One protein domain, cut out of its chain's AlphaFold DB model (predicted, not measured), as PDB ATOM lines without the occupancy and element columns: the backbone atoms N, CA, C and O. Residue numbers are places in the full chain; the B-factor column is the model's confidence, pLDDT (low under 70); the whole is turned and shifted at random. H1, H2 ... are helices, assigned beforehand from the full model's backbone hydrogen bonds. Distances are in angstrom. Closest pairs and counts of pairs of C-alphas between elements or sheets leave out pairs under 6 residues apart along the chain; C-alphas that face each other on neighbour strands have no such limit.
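This is residues 330 to 379 of the 528 residues of the protein "Hypothetical protein" of Grammatophora oceanica (UniProt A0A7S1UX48). The model is an open, flat zigzag of four helices, in which the long helix H1 makes an arm at one end and the short helices H2, H3 and H4 follow one after another beyond it. H2 and H3 meet at a corner where the chain folds back through residues 360 to 364, while residues 330 to 340 of H1 stick out at one end and residues 370 to 379, with H4, stick out at the other. The printed part has 50 residues, with four named helices in the order H1, H2, H3, H4 and no named strand; the class is all helix. It is only just extended, close to loose, with a radius of gyration of the C-alphas of 14.8 A, and the C-alphas span 47 by 28 by 10 A.

The longest helix, H1, takes residues 330 to 345 and measures 21.7 A from first to last C-alpha. It begins at C-alpha 330 at (-4.906, 2.769, -97.222) and ends at C-alpha 345 at (0.992, -15.305, -86.711). H2 takes residues 352 to 359 and measures 11.1 A. H3 takes residues 365 to 372 and measures 10.4 A. H4 takes residues 374 to 379 and ends at C-alpha 379 at (13.184, -26.373, -63.839).

H1 touches no helix. H1 and H2 are close but not clearly touching; their closest C-alphas, those of Cys 345 and Phe 352, are 6.2 A apart. The two run the same way at a steep tilt of 57 degrees. H2 and H3 touch, and their closest C-alphas, those of Ser 353 and Pro 365, are 5.7 A apart. Their lines are about perpendicular, at 73 degrees. H3 and H4 meet only through their link. H1 and H3, H1 and H4, and H2 and H4 are apart. In H1, H3 and H4 each O i to N i+4 pair is within hydrogen-bond range, and in H2 it is 3 of 4.

The two C-alphas farthest apart in the domain, those of Pro 330 and Glu 378, are 47.9 A apart. The printed part has no cut. The links from H2 to H3 and from H3 to H4 are tight, the link from H1 to H2 is short, and no link is long. The mean pLDDT of the printed part is 80.3; the residues under 70 are 347 to 352, of which 352 belongs to H2.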
ATOM      1  N   PRO A 330      -6.099   3.617 -97.244       86.25
ATOM      2  CA  PRO A 330      -4.906   2.769 -97.222       86.25
ATOM      3  C   PRO A 330      -4.358   2.456 -95.824       86.25
ATOM      4  O   PRO A 330      -3.980   1.314 -95.572       86.25
ATOM      5  N   LEU A 331      -4.325   3.424 -94.900       83.50
ATOM      6  CA  LEU A 331      -3.876   3.195 -93.520       83.50
ATOM      7  C   LEU A 331      -4.847   2.276 -92.764       83.50
ATOM      8  O   LEU A 331      -4.409   1.360 -92.070       83.50
ATOM      9  N   GLY A 332      -6.155   2.484 -92.940       85.56
ATOM     10  CA  GLY A 332      -7.187   1.597 -92.396       85.56
ATOM     11  C   GLY A 332      -7.056   0.165 -92.928       85.56
ATOM     12  O   GLY A 332      -7.104  -0.791 -92.156       85.56
ATOM     13  N   LEU A 333      -6.792   0.010 -94.229       90.88
ATOM     14  CA  LEU A 333      -6.520  -1.289 -94.843       90.88
ATOM     15  C   LEU A 333      -5.232  -1.919 -94.293       90.88
ATOM     16  O   LEU A 333      -5.217  -3.103 -93.980       90.88
ATOM     17  N   MET A 334      -4.168  -1.132 -94.112       92.06
ATOM     18  CA  MET A 334      -2.905  -1.599 -93.537       92.06
ATOM     19  C   MET A 334      -3.078  -2.072 -92.084       92.06
ATOM     20  O   MET A 334      -2.554  -3.121 -91.723       92.06
ATOM     21  N   MET A 335      -3.852  -1.351 -91.266       91.00
ATOM     22  CA  MET A 335      -4.222  -1.772 -89.907       91.00
ATOM     23  C   MET A 335      -4.996  -3.096 -89.917       91.00
ATOM     24  O   MET A 335      -4.688  -3.990 -89.130       91.00
ATOM     25  N   LEU A 336      -5.949  -3.266 -90.841       92.25
ATOM     26  CA  LEU A 336      -6.662  -4.536 -91.021       92.25
ATOM     27  C   LEU A 336      -5.717  -5.668 -91.454       92.25
ATOM     28  O   LEU A 336      -5.821  -6.774 -90.929       92.25
ATOM     29  N   CYS A 337      -4.758  -5.399 -92.344       93.56
ATOM     30  CA  CYS A 337      -3.724  -6.366 -92.718       93.56
ATOM     31  C   CYS A 337      -2.832  -6.746 -91.529       93.56
ATOM     32  O   CYS A 337      -2.517  -7.922 -91.372       93.56
ATOM     33  N   PHE A 338      -2.448  -5.794 -90.671       91.81
ATOM     34  CA  PHE A 338      -1.678  -6.089 -89.459       91.81
ATOM     35  C   PHE A 338      -2.475  -6.899 -88.441       91.81
ATOM     36  O   PHE A 338      -1.920  -7.826 -87.860       91.81
ATOM     37  N   LEU A 339      -3.764  -6.609 -88.254       89.44
ATOM     38  CA  LEU A 339      -4.641  -7.418 -87.406       89.44
ATOM     39  C   LEU A 339      -4.790  -8.839 -87.953       89.44
ATOM     40  O   LEU A 339      -4.699  -9.796 -87.191       89.44
ATOM     41  N   PHE A 340      -4.954  -8.988 -89.269       88.62
ATOM     42  CA  PHE A 340      -5.025 -10.295 -89.914       88.62
ATOM     43  C   PHE A 340      -3.711 -11.074 -89.778       88.62
ATOM     44  O   PHE A 340      -3.723 -12.225 -89.353       88.62
ATOM     45  N   MET A 341      -2.567 -10.439 -90.060       86.94
ATOM     46  CA  MET A 341      -1.253 -11.050 -89.841       86.94
ATOM     47  C   MET A 341      -1.035 -11.391 -88.366       86.94
ATOM     48  O   MET A 341      -0.529 -12.463 -88.074       86.94
ATOM     49  N   GLY A 342      -1.450 -10.535 -87.433       85.25
ATOM     50  CA  GLY A 342      -1.397 -10.818 -86.000       85.25
ATOM     51  C   GLY A 342      -2.236 -12.038 -85.626       85.25
ATOM     52  O   GLY A 342      -1.741 -12.923 -84.946       85.25
ATOM     53  N   LEU A 343      -3.470 -12.144 -86.118       82.19
ATOM     54  CA  LEU A 343      -4.343 -13.293 -85.853       82.19
ATOM     55  C   LEU A 343      -3.791 -14.615 -86.412       82.19
ATOM     56  O   LEU A 343      -3.962 -15.652 -85.778       82.19
ATOM     57  N   VAL A 344      -3.124 -14.578 -87.571       78.00
ATOM     58  CA  VAL A 344      -2.528 -15.765 -88.216       78.00
ATOM     59  C   VAL A 344      -1.127 -16.089 -87.682       78.00
ATOM     60  O   VAL A 344      -0.712 -17.244 -87.698       78.00
ATOM     61  N   CYS A 345      -0.372 -15.100 -87.205       78.69
ATOM     62  CA  CYS A 345       0.992 -15.305 -86.711       78.69
ATOM     63  C   CYS A 345       1.064 -15.470 -85.187       78.69
ATOM     64  O   CYS A 345       2.017 -16.076 -84.702       78.69
ATOM     65  N   PHE A 346       0.099 -14.955 -84.418       80.19
ATOM     66  CA  PHE A 346       0.051 -15.161 -82.973       80.19
ATOM     67  C   PHE A 346      -0.605 -16.500 -82.638       80.19
ATOM     68  O   PHE A 346      -1.786 -16.742 -82.885       80.19
ATOM     69  N   ASP A 347       0.180 -17.351 -81.992       66.94
ATOM     70  CA  ASP A 347      -0.151 -18.742 -81.682       66.94
ATOM     71  C   ASP A 347      -1.272 -18.936 -80.652       66.94
ATOM     72  O   ASP A 347      -1.749 -20.047 -80.447       66.94
ATOM     73  N   GLY A 348      -1.738 -17.847 -80.033       65.25
ATOM     74  CA  GLY A 348      -2.821 -17.871 -79.050       65.25
ATOM     75  C   GLY A 348      -4.235 -17.997 -79.631       65.25
ATOM     76  O   GLY A 348      -5.152 -18.279 -78.868       65.25
ATOM     77  N   PHE A 349      -4.435 -17.793 -80.943       64.56
ATOM     78  CA  PHE A 349      -5.768 -17.854 -81.572       64.56
ATOM     79  C   PHE A 349      -5.873 -18.923 -82.670       64.56
ATOM     80  O   PHE A 349      -6.569 -19.916 -82.486       64.56
ATOM     81  N   MET A 350      -5.202 -18.724 -83.810       62.91
ATOM     82  CA  MET A 350      -5.177 -19.657 -84.954       62.91
ATOM     83  C   MET A 350      -3.784 -19.701 -85.605       62.91
ATOM     84  O   MET A 350      -3.657 -19.773 -86.827       62.91
ATOM     85  N   GLY A 351      -2.732 -19.572 -84.795       67.56
ATOM     86  CA  GLY A 351      -1.381 -19.396 -85.311       67.56
ATOM     87  C   GLY A 351      -0.801 -20.610 -86.036       67.56
ATOM     88  O   GLY A 351      -1.435 -21.658 -86.194       67.56
ATOM     89  N   PHE A 352       0.453 -20.470 -86.466       69.94
ATOM     90  CA  PHE A 352       1.198 -21.500 -87.193       69.94
ATOM     91  C   PHE A 352       1.204 -22.880 -86.510       69.94
ATOM     92  O   PHE A 352       1.285 -23.881 -87.224       69.94
ATOM     93  N   SER A 353       1.049 -22.979 -85.184       71.50
ATOM     94  CA  SER A 353       0.961 -24.276 -84.498       71.50
ATOM     95  C   SER A 353      -0.323 -25.046 -84.820       71.50
ATOM     96  O   SER A 353      -0.295 -26.273 -84.910       71.50
ATOM     97  N   TYR A 354      -1.431 -24.358 -85.114       73.19
ATOM     98  CA  TYR A 354      -2.635 -25.012 -85.641       73.19
ATOM     99  C   TYR A 354      -2.436 -25.476 -87.089       73.19
ATOM    100  O   TYR A 354      -2.916 -26.541 -87.470       73.19
ATOM    101  N   LEU A 355      -1.660 -24.749 -87.892       75.19
ATOM    102  CA  LEU A 355      -1.282 -25.178 -89.244       75.19
ATOM    103  C   LEU A 355      -0.362 -26.409 -89.213       75.19
ATOM    104  O   LEU A 355      -0.522 -27.313 -90.031       75.19
ATOM    105  N   ALA A 356       0.541 -26.499 -88.234       74.19
ATOM    106  CA  ALA A 356       1.357 -27.690 -88.010       74.19
ATOM    107  C   ALA A 356       0.499 -28.923 -87.666       74.19
ATOM    108  O   ALA A 356       0.754 -30.000 -88.210       74.19
ATOM    109  N   SER A 357      -0.571 -28.764 -86.873       77.00
ATOM    110  CA  SER A 357      -1.508 -29.865 -86.566       77.00
ATOM    111  C   SER A 357      -2.290 -30.387 -87.785       77.00
ATOM    112  O   SER A 357      -2.738 -31.531 -87.786       77.00
ATOM    113  N   PHE A 358      -2.411 -29.601 -88.865       79.88
ATOM    114  CA  PHE A 358      -3.005 -30.079 -90.122       79.88
ATOM    115  C   PHE A 358      -2.079 -31.033 -90.887       79.88
ATOM    116  O   PHE A 358      -2.559 -31.958 -91.545       79.88
ATOM    117  N   PHE A 359      -0.762 -30.815 -90.823       83.69
ATOM    118  CA  PHE A 359       0.224 -31.648 -91.520       83.69
ATOM    119  C   PHE A 359       0.704 -32.832 -90.674       83.69
ATOM    120  O   PHE A 359       1.046 -33.877 -91.227       83.69
ATOM    121  N   ALA A 360       0.697 -32.694 -89.348       81.75
ATOM    122  CA  ALA A 360       0.990 -33.763 -88.406       81.75
ATOM    123  C   ALA A 360      -0.313 -34.260 -87.765       81.75
ATOM    124  O   ALA A 360      -0.774 -33.725 -86.758       81.75
ATOM    125  N   GLN A 361      -0.925 -35.284 -88.367       76.69
ATOM    126  CA  GLN A 361      -2.149 -35.882 -87.831       76.69
ATOM    127  C   GLN A 361      -1.916 -36.400 -86.405       76.69
ATOM    128  O   GLN A 361      -1.056 -37.251 -86.185       76.69
ATOM    129  N   GLY A 362      -2.718 -35.908 -85.457       80.19
ATOM    130  CA  GLY A 362      -2.752 -36.404 -84.079       80.19
ATOM    131  C   GLY A 362      -1.923 -35.623 -83.060       80.19
ATOM    132  O   GLY A 362      -1.855 -36.079 -81.928       80.19
ATOM    133  N   ILE A 363      -1.329 -34.479 -83.424       78.50
ATOM    134  CA  ILE A 363      -0.641 -33.600 -82.465       78.50
ATOM    135  C   ILE A 363      -1.509 -32.368 -82.207       78.50
ATOM    136  O   ILE A 363      -1.736 -31.559 -83.110       78.50
ATOM    137  N   MET A 364      -1.996 -32.213 -80.977       77.31
ATOM    138  CA  MET A 364      -2.731 -31.013 -80.569       77.31
ATOM    139  C   MET A 364      -1.745 -29.881 -80.227       77.31
ATOM    140  O   MET A 364      -0.714 -30.138 -79.607       77.31
ATOM    141  N   PRO A 365      -2.034 -28.606 -80.556       74.00
ATOM    142  CA  PRO A 365      -1.144 -27.483 -80.227       74.00
ATOM    143  C   PRO A 365      -0.799 -27.367 -78.735       74.00
ATOM    144  O   PRO A 365       0.287 -26.913 -78.380       74.00
ATOM    145  N   THR A 366      -1.695 -27.818 -77.854       75.75
ATOM    146  CA  THR A 366      -1.445 -27.901 -76.408       75.75
ATOM    147  C   THR A 366      -0.311 -28.867 -76.070       75.75
ATOM    148  O   THR A 366       0.509 -28.551 -75.219       75.75
ATOM    149  N   GLU A 367      -0.202 -29.991 -76.782       77.50
ATOM    150  CA  GLU A 367       0.853 -30.994 -76.572       77.50
ATOM    151  C   GLU A 367       2.214 -30.478 -77.055       77.50
ATOM    152  O   GLU A 367       3.225 -30.686 -76.392       77.50
ATOM    153  N   LEU A 368       2.241 -29.734 -78.167       75.06
ATOM    154  CA  LEU A 368       3.441 -29.039 -78.655       75.06
ATOM    155  C   LEU A 368       3.927 -27.967 -77.673       75.06
ATOM    156  O   LEU A 368       5.131 -27.816 -77.484       75.06
ATOM    157  N   CYS A 369       3.004 -27.232 -77.050       77.44
ATOM    158  CA  CYS A 369       3.329 -26.254 -76.015       77.44
ATOM    159  C   CYS A 369       3.894 -26.948 -74.764       77.44
ATOM    160  O   CYS A 369       4.960 -26.571 -74.275       77.44
ATOM    161  N   ASP A 370       3.229 -28.001 -74.287       79.38
ATOM    162  CA  ASP A 370       3.672 -28.766 -73.120       79.38
ATOM    163  C   ASP A 370       5.048 -29.413 -73.333       79.38
ATOM    164  O   ASP A 370       5.867 -29.413 -72.410       79.38
ATOM    165  N   GLU A 371       5.324 -29.908 -74.541       81.62
ATOM    166  CA  GLU A 371       6.621 -30.468 -74.931       81.62
ATOM    167  C   GLU A 371       7.698 -29.377 -75.048       81.62
ATOM    168  O   GLU A 371       8.770 -29.484 -74.453       81.62
ATOM    169  N   ALA A 372       7.419 -28.277 -75.759       81.62
ATOM    170  CA  ALA A 372       8.389 -27.200 -75.972       81.62
ATOM    171  C   ALA A 372       8.800 -26.501 -74.666       81.62
ATOM    172  O   ALA A 372       9.939 -26.047 -74.530       81.62
ATOM    173  N   PHE A 373       7.886 -26.422 -73.696       82.00
ATOM    174  CA  PHE A 373       8.148 -25.844 -72.381       82.00
ATOM    175  C   PHE A 373       8.444 -26.888 -71.301       82.00
ATOM    176  O   PHE A 373       8.592 -26.506 -70.140       82.00
ATOM    177  N   HIS A 374       8.596 -28.169 -71.652       84.25
ATOM    178  CA  HIS A 374       8.812 -29.254 -70.694       84.25
ATOM    179  C   HIS A 374       9.995 -28.977 -69.752       84.25
ATOM    180  O   HIS A 374       9.817 -28.900 -68.535       84.25
ATOM    181  N   ASP A 375      11.170 -28.688 -70.320       84.19
ATOM    182  CA  ASP A 375      12.392 -28.358 -69.575       84.19
ATOM    183  C   ASP A 375      12.219 -27.132 -68.665       84.19
ATOM    184  O   ASP A 375      12.778 -27.054 -67.567       84.19
ATOM    185  N   LEU A 376      11.458 -26.131 -69.119       83.94
ATOM    186  CA  LEU A 376      11.217 -24.916 -68.344       83.94
ATOM    187  C   LEU A 376      10.257 -25.192 -67.184       83.94
ATOM    188  O   LEU A 376      10.513 -24.756 -66.060       83.94
ATOM    189  N   HIS A 377       9.173 -25.919 -67.449       84.25
ATOM    190  CA  HIS A 377       8.188 -26.330 -66.456       84.25
ATOM    191  C   HIS A 377       8.813 -27.231 -65.389       84.25
ATOM    192  O   HIS A 377       8.501 -27.054 -64.208       84.25
ATOM    193  N   GLU A 378       9.732 -28.120 -65.776       84.31
ATOM    194  CA  GLU A 378      10.503 -28.965 -64.865       84.31
ATOM    195  C   GLU A 378      11.433 -28.117 -63.985       84.31
ATOM    196  O   GLU A 378      11.345 -28.158 -62.757       84.31
ATOM    197  N   ARG A 379      12.250 -27.240 -64.586       87.00
ATOM    198  CA  ARG A 379      13.184 -26.373 -63.839       87.00
ATOM    199  C   ARG A 379      12.493 -25.388 -62.900       87.00
ATOM    200  O   ARG A 379      13.086 -24.971 -61.905       87.00
TER     201      ARG A 379